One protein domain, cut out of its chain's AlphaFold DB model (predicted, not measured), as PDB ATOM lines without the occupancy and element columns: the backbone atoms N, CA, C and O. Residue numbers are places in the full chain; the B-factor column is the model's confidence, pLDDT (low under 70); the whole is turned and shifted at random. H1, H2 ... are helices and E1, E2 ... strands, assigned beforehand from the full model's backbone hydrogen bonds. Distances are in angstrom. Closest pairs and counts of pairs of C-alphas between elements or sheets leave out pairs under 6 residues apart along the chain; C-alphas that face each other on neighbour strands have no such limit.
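This is residues 103 to 190 of the 190 residues of the protein "Hypothetical protein" of Medioppia subpectinata (UniProt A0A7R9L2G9). Little of this domain is regular structure: helix H2 packs on a small sheet of E1 and E2, with H1 beside H2, and two long loop stretches, residues 127 to 149 and 170 to 190, reach away. The 88 printed residues run H1, E1, H2, E2, a mixed class with 31 residues in named elements and a parallel sheet. The whole is compact, radius of gyration of the C-alphas 13.3 A, and flat, spanning 36 by 35 by 17 A.

E1, residues 121 to 126, and E2, 167 to 169, are parallel neighbours, with N 126 and O 168 within hydrogen-bond range at 2.9 A. H2, residues 150 to 163, joins them in a strand-helix-strand unit, two parallel strands with a helix between, its crossover right-handed; the closest C-alphas of E1 and H2, Ala 126 and Leu 157, are 4.7 A apart. H1, residues 109 to 116, touches H2 at a shallow tilt of 22 degrees, the same way; their closest C-alphas, Tyr 116 and His 163, are 6.5 A apart. Every O i to N i+4 pair is within hydrogen-bond range in H1, 9 of 10 in H2.

H1, 10.3 A long, begins at C-alpha 109 (-19.664, -10.179, -48.336). E1 measures 16.8 A, H2 20.4 A; E2, 6.6 A, ends at C-alpha 169 (-31.397, -2.158, -43.092).

The printed part has no cut; the link E1 to H2 is long. Residues 137 and 185 to 190 have pLDDT under 70.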
ATOM      1  N   TRP A 103     -21.691  -0.795 -42.831       96.69
ATOM      2  CA  TRP A 103     -22.277  -0.140 -44.010       96.69
ATOM      3  C   TRP A 103     -21.978  -0.999 -45.250       96.69
ATOM      4  O   TRP A 103     -21.239  -1.979 -45.119       96.69
ATOM      5  N   PRO A 104     -22.515  -0.722 -46.450       96.00
ATOM      6  CA  PRO A 104     -22.044  -1.394 -47.653       96.00
ATOM      7  C   PRO A 104     -20.522  -1.282 -47.830       96.00
ATOM      8  O   PRO A 104     -19.921  -0.228 -47.623       96.00
ATOM      9  N   ALA A 105     -19.889  -2.396 -48.209       93.19
ATOM     10  CA  ALA A 105     -18.456  -2.478 -48.486       93.19
ATOM     11  C   ALA A 105     -18.199  -2.824 -49.946       93.19
ATOM     12  O   ALA A 105     -18.927  -3.616 -50.535       93.19
ATOM     13  N   GLN A 106     -17.102  -2.302 -50.491       92.31
ATOM     14  CA  GLN A 106     -16.714  -2.509 -51.886       92.31
ATOM     15  C   GLN A 106     -16.491  -3.984 -52.256       92.31
ATOM     16  O   GLN A 106     -16.799  -4.391 -53.372       92.31
ATOM     17  N   ASP A 107     -15.990  -4.797 -51.328       93.75
ATOM     18  CA  ASP A 107     -15.806  -6.246 -51.480       93.75
ATOM     19  C   ASP A 107     -17.029  -7.062 -51.006       93.75
ATOM     20  O   ASP A 107     -16.950  -8.285 -50.846       93.75
ATOM     21  N   PHE A 108     -18.176  -6.399 -50.819       95.50
ATOM     22  CA  PHE A 108     -19.480  -6.988 -50.521       95.50
ATOM     23  C   PHE A 108     -19.459  -7.881 -49.264       95.50
ATOM     24  O   PHE A 108     -19.212  -7.407 -48.151       95.50
ATOM     25  N   ILE A 109     -19.699  -9.187 -49.422       97.25
ATOM     26  CA  ILE A 109     -19.664 -10.179 -48.336       97.25
ATOM     27  C   ILE A 109     -18.263 -10.298 -47.724       97.25
ATOM     28  O   ILE A 109     -18.146 -10.585 -46.534       97.25
ATOM     29  N   GLY A 110     -17.199 -10.040 -48.493       97.62
ATOM     30  CA  GLY A 110     -15.830 -10.009 -47.975       97.62
ATOM     31  C   GLY A 110     -15.675  -8.996 -46.839       97.62
ATOM     32  O   GLY A 110     -15.200  -9.344 -45.756       97.62
ATOM     33  N   GLY A 111     -16.177  -7.777 -47.037       96.50
ATOM     34  CA  GLY A 111     -16.060  -6.681 -46.079       96.50
ATOM     35  C   GLY A 111     -16.901  -6.905 -44.836       96.50
ATOM     36  O   GLY A 111     -16.422  -6.677 -43.722       96.50
ATOM     37  N   LEU A 112     -18.118  -7.428 -45.017       97.19
ATOM     38  CA  LEU A 112     -18.984  -7.838 -43.912       97.19
ATOM     39  C   LEU A 112     -18.363  -8.972 -43.090       97.19
ATOM     40  O   LEU A 112     -18.305  -8.866 -41.869       97.19
ATOM     41  N   ASN A 113     -17.813 -10.008 -43.729       97.62
ATOM     42  CA  ASN A 113     -17.085 -11.065 -43.021       97.62
ATOM     43  C   ASN A 113     -15.896 -10.500 -42.239       97.62
ATOM     44  O   ASN A 113     -15.713 -10.820 -41.067       97.62
ATOM     45  N   ASN A 114     -15.107  -9.616 -42.854       96.56
ATOM     46  CA  ASN A 114     -13.992  -8.951 -42.180       96.56
ATOM     47  C   ASN A 114     -14.447  -8.154 -40.949       96.56
ATOM     48  O   ASN A 114     -13.715  -8.078 -39.965       96.56
ATOM     49  N   PHE A 115     -15.646  -7.579 -40.981       96.69
ATOM     50  CA  PHE A 115     -16.223  -6.853 -39.857       96.69
ATOM     51  C   PHE A 115     -16.732  -7.761 -38.746       96.69
ATOM     52  O   PHE A 115     -16.411  -7.510 -37.583       96.69
ATOM     53  N   TYR A 116     -17.490  -8.802 -39.092       96.56
ATOM     54  CA  TYR A 116     -18.052  -9.744 -38.125       96.56
ATOM     55  C   TYR A 116     -16.978 -10.618 -37.471       96.56
ATOM     56  O   TYR A 116     -17.106 -10.982 -36.307       96.56
ATOM     57  N   ASN A 117     -15.873 -10.890 -38.173       95.38
ATOM     58  CA  ASN A 117     -14.724 -11.606 -37.616       95.38
ATOM     59  C   ASN A 117     -13.921 -10.772 -36.603       95.38
ATOM     60  O   ASN A 117     -13.072 -11.313 -35.892       95.38
ATOM     61  N   LYS A 118     -14.163  -9.458 -36.516       90.50
ATOM     62  CA  LYS A 118     -13.619  -8.630 -35.436       90.50
ATOM     63  C   LYS A 118     -14.516  -8.771 -34.211       90.50
ATOM     64  O   LYS A 118     -15.731  -8.664 -34.316       90.50
ATOM     65  N   GLY A 119     -13.911  -8.949 -33.039       87.31
ATOM     66  CA  GLY A 119     -14.651  -8.966 -31.777       87.31
ATOM     67  C   GLY A 119     -15.305  -7.619 -31.429       87.31
ATOM     68  O   GLY A 119     -15.116  -6.611 -32.116       87.31
ATOM     69  N   GLY A 120     -16.036  -7.610 -30.314       92.25
ATOM     70  CA  GLY A 120     -16.785  -6.450 -29.821       92.25
ATOM     71  C   GLY A 120     -18.255  -6.471 -30.239       92.25
ATOM     72  O   GLY A 120     -18.688  -7.357 -30.971       92.25
ATOM     73  N   LEU A 121     -19.026  -5.499 -29.754       94.88
ATOM     74  CA  LEU A 121     -20.443  -5.355 -30.088       94.88
ATOM     75  C   LEU A 121     -20.611  -4.922 -31.553       94.88
ATOM     76  O   LEU A 121     -19.934  -3.996 -32.015       94.88
ATOM     77  N   LYS A 122     -21.514  -5.591 -32.277       96.25
ATOM     78  CA  LYS A 122     -21.750  -5.379 -33.709       96.25
ATOM     79  C   LYS A 122     -23.223  -5.146 -33.987       96.25
ATOM     80  O   LYS A 122     -24.062  -5.946 -33.584       96.25
ATOM     81  N   VAL A 123     -23.512  -4.097 -34.744       97.81
ATOM     82  CA  VAL A 123     -24.798  -3.911 -35.414       97.81
ATOM     83  C   VAL A 123     -24.613  -4.278 -36.883       97.81
ATOM     84  O   VAL A 123     -23.788  -3.698 -37.595       97.81
ATOM     85  N   GLY A 124     -25.347  -5.296 -37.316       97.81
ATOM     86  CA  GLY A 124     -25.257  -5.860 -38.653       97.81
ATOM     87  C   GLY A 124     -25.816  -4.919 -39.710       97.81
ATOM     88  O   GLY A 124     -26.421  -3.891 -39.397       97.81
ATOM     89  N   CYS A 125     -25.610  -5.276 -40.972       97.75
ATOM     90  CA  CYS A 125     -26.113  -4.508 -42.100       97.75
ATOM     91  C   CYS A 125     -26.636  -5.419 -43.205       97.75
ATOM     92  O   CYS A 125     -25.929  -6.324 -43.652       97.75
ATOM     93  N   ALA A 126     -27.869  -5.152 -43.627       98.00
ATOM     94  CA  ALA A 126     -28.505  -5.732 -44.796       98.00
ATOM     95  C   ALA A 126     -28.740  -4.635 -45.839       98.00
ATOM     96  O   ALA A 126     -29.271  -3.570 -45.513       98.00
ATOM     97  N   TYR A 127     -28.348  -4.905 -47.082       97.31
ATOM     98  CA  TYR A 127     -28.473  -3.974 -48.202       97.31
ATOM     99  C   TYR A 127     -28.615  -4.728 -49.525       97.31
ATOM    100  O   TYR A 127     -28.072  -5.819 -49.717       97.31
ATOM    101  N   SER A 128     -29.377  -4.148 -50.448       95.06
ATOM    102  CA  SER A 128     -29.678  -4.734 -51.760       95.06
ATOM    103  C   SER A 128     -28.668  -4.322 -52.835       95.06
ATOM    104  O   SER A 128     -28.438  -5.073 -53.783       95.06
ATOM    105  N   GLY A 129     -28.036  -3.162 -52.682       94.06
ATOM    106  CA  GLY A 129     -27.042  -2.609 -53.593       94.06
ATOM    107  C   GLY A 129     -26.335  -1.413 -52.968       94.06
ATOM    108  O   GLY A 129     -26.541  -1.115 -51.793       94.06
ATOM    109  N   PHE A 130     -25.467  -0.775 -53.746       95.31
ATOM    110  CA  PHE A 130     -24.778   0.458 -53.380       95.31
ATOM    111  C   PHE A 130     -24.274   1.169 -54.635       95.31
ATOM    112  O   PHE A 130     -23.825   0.528 -55.582       95.31
ATOM    113  N   ASN A 131     -24.266   2.489 -54.632       92.19
ATOM    114  CA  ASN A 131     -23.621   3.320 -55.628       92.19
ATOM    115  C   ASN A 131     -22.950   4.483 -54.906       92.19
ATOM    116  O   ASN A 131     -23.628   5.304 -54.308       92.19
ATOM    117  N   SER A 132     -21.625   4.569 -54.951       86.62
ATOM    118  CA  SER A 132     -20.915   5.642 -54.257       86.62
ATOM    119  C   SER A 132     -21.395   7.017 -54.736       86.62
ATOM    120  O   SER A 132     -21.232   7.341 -55.913       86.62
ATOM    121  N   PHE A 133     -21.903   7.838 -53.819       81.75
ATOM    122  CA  PHE A 133     -22.290   9.236 -54.062       81.75
ATOM    123  C   PHE A 133     -21.224  10.219 -53.542       81.75
ATOM    124  O   PHE A 133     -21.476  11.385 -53.244       81.75
ATOM    125  N   TYR A 134     -19.996   9.734 -53.363       79.19
ATOM    126  CA  TYR A 134     -18.956  10.445 -52.622       79.19
ATOM    127  C   TYR A 134     -18.524  11.745 -53.297       79.19
ATOM    128  O   TYR A 134     -18.259  12.726 -52.607       79.19
ATOM    129  N   LYS A 135     -18.497  11.805 -54.628       79.25
ATOM    130  CA  LYS A 135     -18.086  13.015 -55.343       79.25
ATOM    131  C   LYS A 135     -19.098  14.138 -55.150       79.25
ATOM    132  O   LYS A 135     -18.728  15.253 -54.790       79.25
ATOM    133  N   GLU A 136     -20.367  13.826 -55.361       75.81
ATOM    134  CA  GLU A 136     -21.499  14.729 -55.210       75.81
ATOM    135  C   GLU A 136     -21.730  15.105 -53.738       75.81
ATOM    136  O   GLU A 136     -22.109  16.237 -53.445       75.81
ATOM    137  N   GLY A 137     -21.432  14.188 -52.814       69.81
ATOM    138  CA  GLY A 137     -21.478  14.398 -51.367       69.81
ATOM    139  C   GLY A 137     -20.253  15.106 -50.768       69.81
ATOM    140  O   GLY A 137     -20.239  15.360 -49.567       69.81
ATOM    141  N   GLY A 138     -19.225  15.434 -51.561       71.44
ATOM    142  CA  GLY A 138     -18.035  16.163 -51.091       71.44
ATOM    143  C   GLY A 138     -16.957  15.313 -50.398       71.44
ATOM    144  O   GLY A 138     -16.079  15.855 -49.730       71.44
ATOM    145  N   TRP A 139     -16.989  13.993 -50.580       71.00
ATOM    146  CA  TRP A 139     -16.106  12.988 -49.971       71.00
ATOM    147  C   TRP A 139     -14.980  12.483 -50.892       71.00
ATOM    148  O   TRP A 139     -14.190  11.623 -50.501       71.00
ATOM    149  N   GLY A 140     -14.869  13.035 -52.104       76.75
ATOM    150  CA  GLY A 140     -13.830  12.692 -53.081       76.75
ATOM    151  C   GLY A 140     -14.319  11.776 -54.205       76.75
ATOM    152  O   GLY A 140     -15.466  11.341 -54.226       76.75
ATOM    153  N   ASP A 141     -13.446  11.516 -55.178       83.38
ATOM    154  CA  ASP A 141     -13.796  10.814 -56.419       83.38
ATOM    155  C   ASP A 141     -13.280   9.367 -56.390       83.38
ATOM    156  O   ASP A 141     -12.215   9.050 -56.922       83.38
ATOM    157  N   PHE A 142     -14.021   8.500 -55.696       84.44
ATOM    158  CA  PHE A 142     -13.710   7.074 -55.551       84.44
ATOM    159  C   PHE A 142     -14.925   6.225 -55.943       84.44
ATOM    160  O   PHE A 142     -15.604   5.688 -55.065       84.44
ATOM    161  N   PRO A 143     -15.238   6.129 -57.247       86.81
ATOM    162  CA  PRO A 143     -16.456   5.484 -57.695       86.81
ATOM    163  C   PRO A 143     -16.395   3.965 -57.518       86.81
ATOM    164  O   PRO A 143     -15.451   3.307 -57.964       86.81
ATOM    165  N   TRP A 144     -17.436   3.395 -56.922       93.25
ATOM    166  CA  TRP A 144     -17.698   1.959 -56.909       93.25
ATOM    167  C   TRP A 144     -19.191   1.698 -56.705       93.25
ATOM    168  O   TRP A 144     -19.929   2.539 -56.192       93.25
ATOM    169  N   SER A 145     -19.650   0.525 -57.124       94.19
ATOM    170  CA  SER A 145     -21.050   0.147 -56.980       94.19
ATOM    171  C   SER A 145     -21.222  -1.354 -56.810       94.19
ATOM    172  O   SER A 145     -20.383  -2.160 -57.216       94.19
ATOM    173  N   ILE A 146     -22.347  -1.709 -56.205       94.75
ATOM    174  CA  ILE A 146     -22.916  -3.045 -56.132       94.75
ATOM    175  C   ILE A 146     -24.305  -2.940 -56.762       94.75
ATOM    176  O   ILE A 146     -25.146  -2.200 -56.247       94.75
ATOM    177  N   PRO A 147     -24.582  -3.663 -57.859       91.94
ATOM    178  CA  PRO A 147     -25.902  -3.654 -58.470       91.94
ATOM    179  C   PRO A 147     -26.994  -4.048 -57.471       91.94
ATOM    180  O   PRO A 147     -26.827  -5.008 -56.716       91.94
ATOM    181  N   VAL A 148     -28.123  -3.339 -57.505       90.31
ATOM    182  CA  VAL A 148     -29.291  -3.648 -56.672       90.31
ATOM    183  C   VAL A 148     -29.841  -5.028 -57.038       90.31
ATOM    184  O   VAL A 148     -30.135  -5.305 -58.202       90.31
ATOM    185  N   ASN A 149     -29.971  -5.912 -56.048       90.50
ATOM    186  CA  ASN A 149     -30.503  -7.260 -56.222       90.50
ATOM    187  C   ASN A 149     -31.123  -7.788 -54.913       90.50
ATOM    188  O   ASN A 149     -30.527  -7.680 -53.841       90.50
ATOM    189  N   THR A 150     -32.288  -8.434 -54.991       91.75
ATOM    190  CA  THR A 150     -32.933  -9.085 -53.834       91.75
ATOM    191  C   THR A 150     -32.084 -10.212 -53.245       91.75
ATOM    192  O   THR A 150     -32.060 -10.398 -52.031       91.75
ATOM    193  N   ASN A 151     -31.311 -10.918 -54.071       96.12
ATOM    194  CA  ASN A 151     -30.362 -11.929 -53.617       96.12
ATOM    195  C   ASN A 151     -29.193 -11.320 -52.823       96.12
ATOM    196  O   ASN A 151     -28.633 -11.990 -51.960       96.12
ATOM    197  N   ASN A 152     -28.814 -10.062 -53.079       95.81
ATOM    198  CA  ASN A 152     -27.799  -9.384 -52.265       95.81
ATOM    199  C   ASN A 152     -28.356  -9.048 -50.881       95.81
ATOM    200  O   ASN A 152     -27.692  -9.296 -49.875       95.81
ATOM    201  N   PHE A 153     -29.599  -8.564 -50.832       96.62
ATOM    202  CA  PHE A 153     -30.291  -8.307 -49.572       96.62
ATOM    203  C   PHE A 153     -30.402  -9.580 -48.730       96.62
ATOM    204  O   PHE A 153     -30.017  -9.577 -47.565       96.62
ATOM    205  N   GLN A 154     -30.842 -10.689 -49.336       97.81
ATOM    206  CA  GLN A 154     -30.936 -11.979 -48.652       97.81
ATOM    207  C   GLN A 154     -29.574 -12.430 -48.105       97.81
ATOM    208  O   GLN A 154     -29.468 -12.738 -46.925       97.81
ATOM    209  N   GLN A 155     -28.514 -12.401 -48.922       98.12
ATOM    210  CA  GLN A 155     -27.174 -12.819 -48.491       98.12
ATOM    211  C   GLN A 155     -26.618 -11.964 -47.344       98.12
ATOM    212  O   GLN A 155     -26.024 -12.497 -46.409       98.12
ATOM    213  N   THR A 156     -26.781 -10.642 -47.417       98.31
ATOM    214  CA  THR A 156     -26.273  -9.729 -46.381       98.31
ATOM    215  C   THR A 156     -27.079  -9.842 -45.089       98.31
ATOM    216  O   THR A 156     -26.482  -9.861 -44.012       98.31
ATOM    217  N   LEU A 157     -28.403 -10.015 -45.183       98.31
ATOM    218  CA  LEU A 157     -29.275 -10.273 -44.039       98.31
ATOM    219  C   LEU A 157     -28.961 -11.618 -43.376       98.31
ATOM    220  O   LEU A 157     -28.751 -11.655 -42.166       98.31
ATOM    221  N   ASP A 158     -28.869 -12.702 -44.150       98.31
ATOM    222  CA  ASP A 158     -28.547 -14.035 -43.627       98.31
ATOM    223  C   ASP A 158     -27.191 -14.050 -42.934       98.31
ATOM    224  O   ASP A 158     -27.034 -14.689 -41.894       98.31
ATOM    225  N   LEU A 159     -26.206 -13.338 -43.486       98.31
ATOM    226  CA  LEU A 159     -24.907 -13.198 -42.846       98.31
ATOM    227  C   LEU A 159     -25.016 -12.404 -41.539       98.31
ATOM    228  O   LEU A 159     -24.490 -12.838 -40.521       98.31
ATOM    229  N   ALA A 160     -25.716 -11.267 -41.533       98.12
ATOM    230  CA  ALA A 160     -25.885 -10.459 -40.326       98.12
ATOM    231  C   ALA A 160     -26.554 -11.251 -39.188       98.12
ATOM    232  O   ALA A 160     -26.062 -11.238 -38.060       98.12
ATOM    233  N   LEU A 161     -27.612 -12.005 -39.504       97.69
ATOM    234  CA  LEU A 161     -28.363 -12.825 -38.548       97.69
ATOM    235  C   LEU A 161     -27.556 -14.002 -37.977       97.69
ATOM    236  O   LEU A 161     -27.905 -14.526 -36.923       97.69
ATOM    237  N   GLN A 162     -26.465 -14.418 -38.630       97.56
ATOM    238  CA  GLN A 162     -25.537 -15.410 -38.074       97.56
ATOM    239  C   GLN A 162     -24.605 -14.827 -37.001       97.56
ATOM    240  O   GLN A 162     -23.995 -15.589 -36.249       97.56
ATOM    241  N   HIS A 163     -24.467 -13.498 -36.932       96.62
ATOM    242  CA  HIS A 163     -23.439 -12.833 -36.130       96.62
ATOM    243  C   HIS A 163     -23.974 -11.853 -35.080       96.62
ATOM    244  O   HIS A 163     -23.249 -11.547 -34.134       96.62
ATOM    245  N   THR A 164     -25.196 -11.334 -35.224       95.31
ATOM    246  CA  THR A 164     -25.765 -10.360 -34.284       95.31
ATOM    247  C   THR A 164     -27.290 -10.354 -34.285       95.31
ATOM    248  O   THR A 164     -27.930 -10.580 -35.311       95.31
ATOM    249  N   ASP A 165     -27.862 -10.022 -33.129       93.38
ATOM    250  CA  ASP A 165     -29.303  -9.866 -32.928       93.38
ATOM    251  C   ASP A 165     -29.822  -8.480 -33.351       93.38
ATOM    252  O   ASP A 165     -31.032  -8.251 -33.391       93.38
ATOM    253  N   VAL A 166     -28.926  -7.534 -33.657       95.00
ATOM    254  CA  VAL A 166     -29.296  -6.180 -34.086       95.00
ATOM    255  C   VAL A 166     -28.773  -5.937 -35.490       95.00
ATOM    256  O   VAL A 166     -27.569  -5.811 -35.704       95.00
ATOM    257  N   VAL A 167     -29.688  -5.837 -36.451       97.25
ATOM    258  CA  VAL A 167     -29.375  -5.639 -37.868       97.25
ATOM    259  C   VAL A 167     -30.016  -4.345 -38.345       97.25
ATOM    260  O   VAL A 167     -31.219  -4.144 -38.185       97.25
ATOM    261  N   GLN A 168     -29.217  -3.466 -38.946       96.25
ATOM    262  CA  GLN A 168     -29.743  -2.321 -39.676       96.25
ATOM    263  C   GLN A 168     -30.097  -2.740 -41.106       96.25
ATOM    264  O   GLN A 168     -29.407  -3.560 -41.721       96.25
ATOM    265  N   VAL A 169     -31.130  -2.116 -41.656       97.06
ATOM    266  CA  VAL A 169     -31.397  -2.158 -43.092       97.06
ATOM    267  C   VAL A 169     -30.924  -0.839 -43.680       97.06
ATOM    268  O   VAL A 169     -31.500   0.206 -43.380       97.06
ATOM    269  N   ALA A 170     -29.853  -0.891 -44.467       95.50
ATOM    270  CA  ALA A 170     -29.311   0.253 -45.181       95.50
ATOM    271  C   ALA A 170     -29.937   0.261 -46.580       95.50
ATOM    272  O   ALA A 170     -29.600  -0.598 -47.392       95.50
ATOM    273  N   THR A 171     -30.891   1.142 -46.876       94.38
ATOM    274  CA  THR A 171     -31.546   2.167 -46.032       94.38
ATOM    275  C   THR A 171     -33.051   2.189 -46.286       94.38
ATOM    276  O   THR A 171     -33.546   1.490 -47.164       94.38
ATOM    277  N   TRP A 172     -33.811   3.009 -45.550       93.62
ATOM    278  CA  TRP A 172     -35.183   3.305 -45.970       93.62
ATOM    279  C   TRP A 172     -35.188   4.024 -47.329       93.62
ATOM    280  O   TRP A 172     -35.810   3.523 -48.259       93.62
ATOM    281  N   ASN A 173     -34.464   5.142 -47.466       92.38
ATOM    282  CA  ASN A 173     -34.637   6.083 -48.580       92.38
ATOM    283  C   ASN A 173     -33.363   6.837 -49.022       92.38
ATOM    284  O   ASN A 173     -33.457   7.973 -49.493       92.38
ATOM    285  N   ASP A 174     -32.174   6.252 -48.883       89.94
ATOM    286  CA  ASP A 174     -30.963   6.832 -49.473       89.94
ATOM    287  C   ASP A 174     -30.860   6.481 -50.962       89.94
ATOM    288  O   ASP A 174     -30.204   5.524 -51.382       89.94
ATOM    289  N   TYR A 175     -31.558   7.295 -51.752       87.31
ATOM    290  CA  TYR A 175     -31.569   7.239 -53.209       87.31
ATOM    291  C   TYR A 175     -30.236   7.635 -53.844       87.31
ATOM    292  O   TYR A 175     -29.940   7.182 -54.949       87.31
ATOM    293  N   GLY A 176     -29.447   8.482 -53.176       83.88
ATOM    294  CA  GLY A 176     -28.145   8.914 -53.685       83.88
ATOM    295  C   GLY A 176     -27.177   7.739 -53.743       83.88
ATOM    296  O   GLY A 176     -26.489   7.552 -54.749       83.88
ATOM    297  N   GLU A 177     -27.201   6.906 -52.700       87.38
ATOM    298  CA  GLU A 177     -26.364   5.712 -52.607       87.38
ATOM    299  C   GLU A 177     -27.015   4.435 -53.153       87.38
ATOM    300  O   GLU A 177     -26.383   3.380 -53.171       87.38
ATOM    301  N   GLY A 178     -28.264   4.486 -53.625       87.12
ATOM    302  CA  GLY A 178     -28.936   3.324 -54.216       87.12
ATOM    303  C   GLY A 178     -29.161   2.172 -53.227       87.12
ATOM    304  O   GLY A 178     -29.185   1.009 -53.638       87.12
ATOM    305  N   THR A 179     -29.268   2.477 -51.931       92.06
ATOM    306  CA  THR A 179     -29.435   1.485 -50.853       92.06
ATOM    307  C   THR A 179     -30.888   1.359 -50.383       92.06
ATOM    308  O   THR A 179     -31.206   0.481 -49.587       92.06
ATOM    309  N   GLN A 180     -31.791   2.218 -50.857       92.19
ATOM    310  CA  GLN A 180     -33.179   2.298 -50.407       92.19
ATOM    311  C   GLN A 180     -33.964   0.976 -50.531       92.19
ATOM    312  O   GLN A 180     -33.847   0.242 -51.515       92.19
ATOM    313  N   ILE A 181     -34.850   0.730 -49.561       91.31
ATOM    314  CA  ILE A 181     -35.911  -0.291 -49.628       91.31
ATOM    315  C   ILE A 181     -37.304   0.320 -49.827       91.31
ATOM    316  O   ILE A 181     -38.270  -0.421 -50.016       91.31
ATOM    317  N   GLU A 182     -37.432   1.650 -49.746       90.00
ATOM    318  CA  GLU A 182     -38.686   2.354 -50.006       90.00
ATOM    319  C   GLU A 182     -39.201   1.989 -51.413       90.00
ATOM    320  O   GLU A 182     -38.458   2.126 -52.395       90.00
ATOM    321  N   PRO A 183     -40.454   1.505 -51.543       83.31
ATOM    322  CA  PRO A 183     -41.008   1.125 -52.835       83.31
ATOM    323  C   PRO A 183     -40.952   2.280 -53.832       83.31
ATOM    324  O   PRO A 183     -41.421   3.382 -53.549       83.31
ATOM    325  N   THR A 184     -40.405   2.023 -55.019       71.56
ATOM    326  CA  THR A 184     -40.212   3.048 -56.049       71.56
ATOM    327  C   THR A 184     -40.531   2.545 -57.444       71.56
ATOM    328  O   THR A 184     -40.286   1.393 -57.803       71.56
ATOM    329  N   LEU A 185     -41.068   3.457 -58.258       68.06
ATOM    330  CA  LEU A 185     -41.349   3.204 -59.670       68.06
ATOM    331  C   LEU A 185     -40.062   3.119 -60.504       68.06
ATOM    332  O   LEU A 185     -40.040   2.409 -61.505       68.06
ATOM    333  N   GLU A 186     -38.995   3.799 -60.077       56.91
ATOM    334  CA  GLU A 186     -37.720   3.907 -60.803       56.91
ATOM    335  C   GLU A 186     -36.971   2.572 -60.950       56.91
ATOM    336  O   GLU A 186     -36.185   2.417 -61.881       56.91
ATOM    337  N   PHE A 187     -37.265   1.583 -60.099       55.16
ATOM    338  CA  PHE A 187     -36.653   0.247 -60.145       55.16
ATOM    339  C   PHE A 187     -37.643  -0.878 -60.498       55.16
ATOM    340  O   PHE A 187     -37.281  -2.051 -60.458       55.16
ATOM    341  N   HIS A 188     -38.884  -0.544 -60.886       42.62
ATOM    342  CA  HIS A 188     -39.939  -1.507 -61.251       42.62
ATOM    343  C   HIS A 188     -40.215  -2.592 -60.187       42.62
ATOM    344  O   HIS A 188     -40.429  -3.760 -60.514       42.62
ATOM    345  N   HIS A 189     -40.242  -2.215 -58.908       45.69
ATOM    346  CA  HIS A 189     -40.688  -3.098 -57.827       45.69
ATOM    347  C   HIS A 189     -42.081  -2.668 -57.356       45.69
ATOM    348  O   HIS A 189     -42.222  -1.924 -56.387       45.69
ATOM    349  N   GLY A 190     -43.102  -3.106 -58.097       42.69
ATOM    350  CA  GLY A 190     -44.523  -2.958 -57.774       42.69
ATOM    351  C   GLY A 190     -45.273  -4.258 -58.011       42.69
ATOM    352  O   GLY A 190     -44.836  -5.022 -58.903       42.69
TER     353      GLY A 190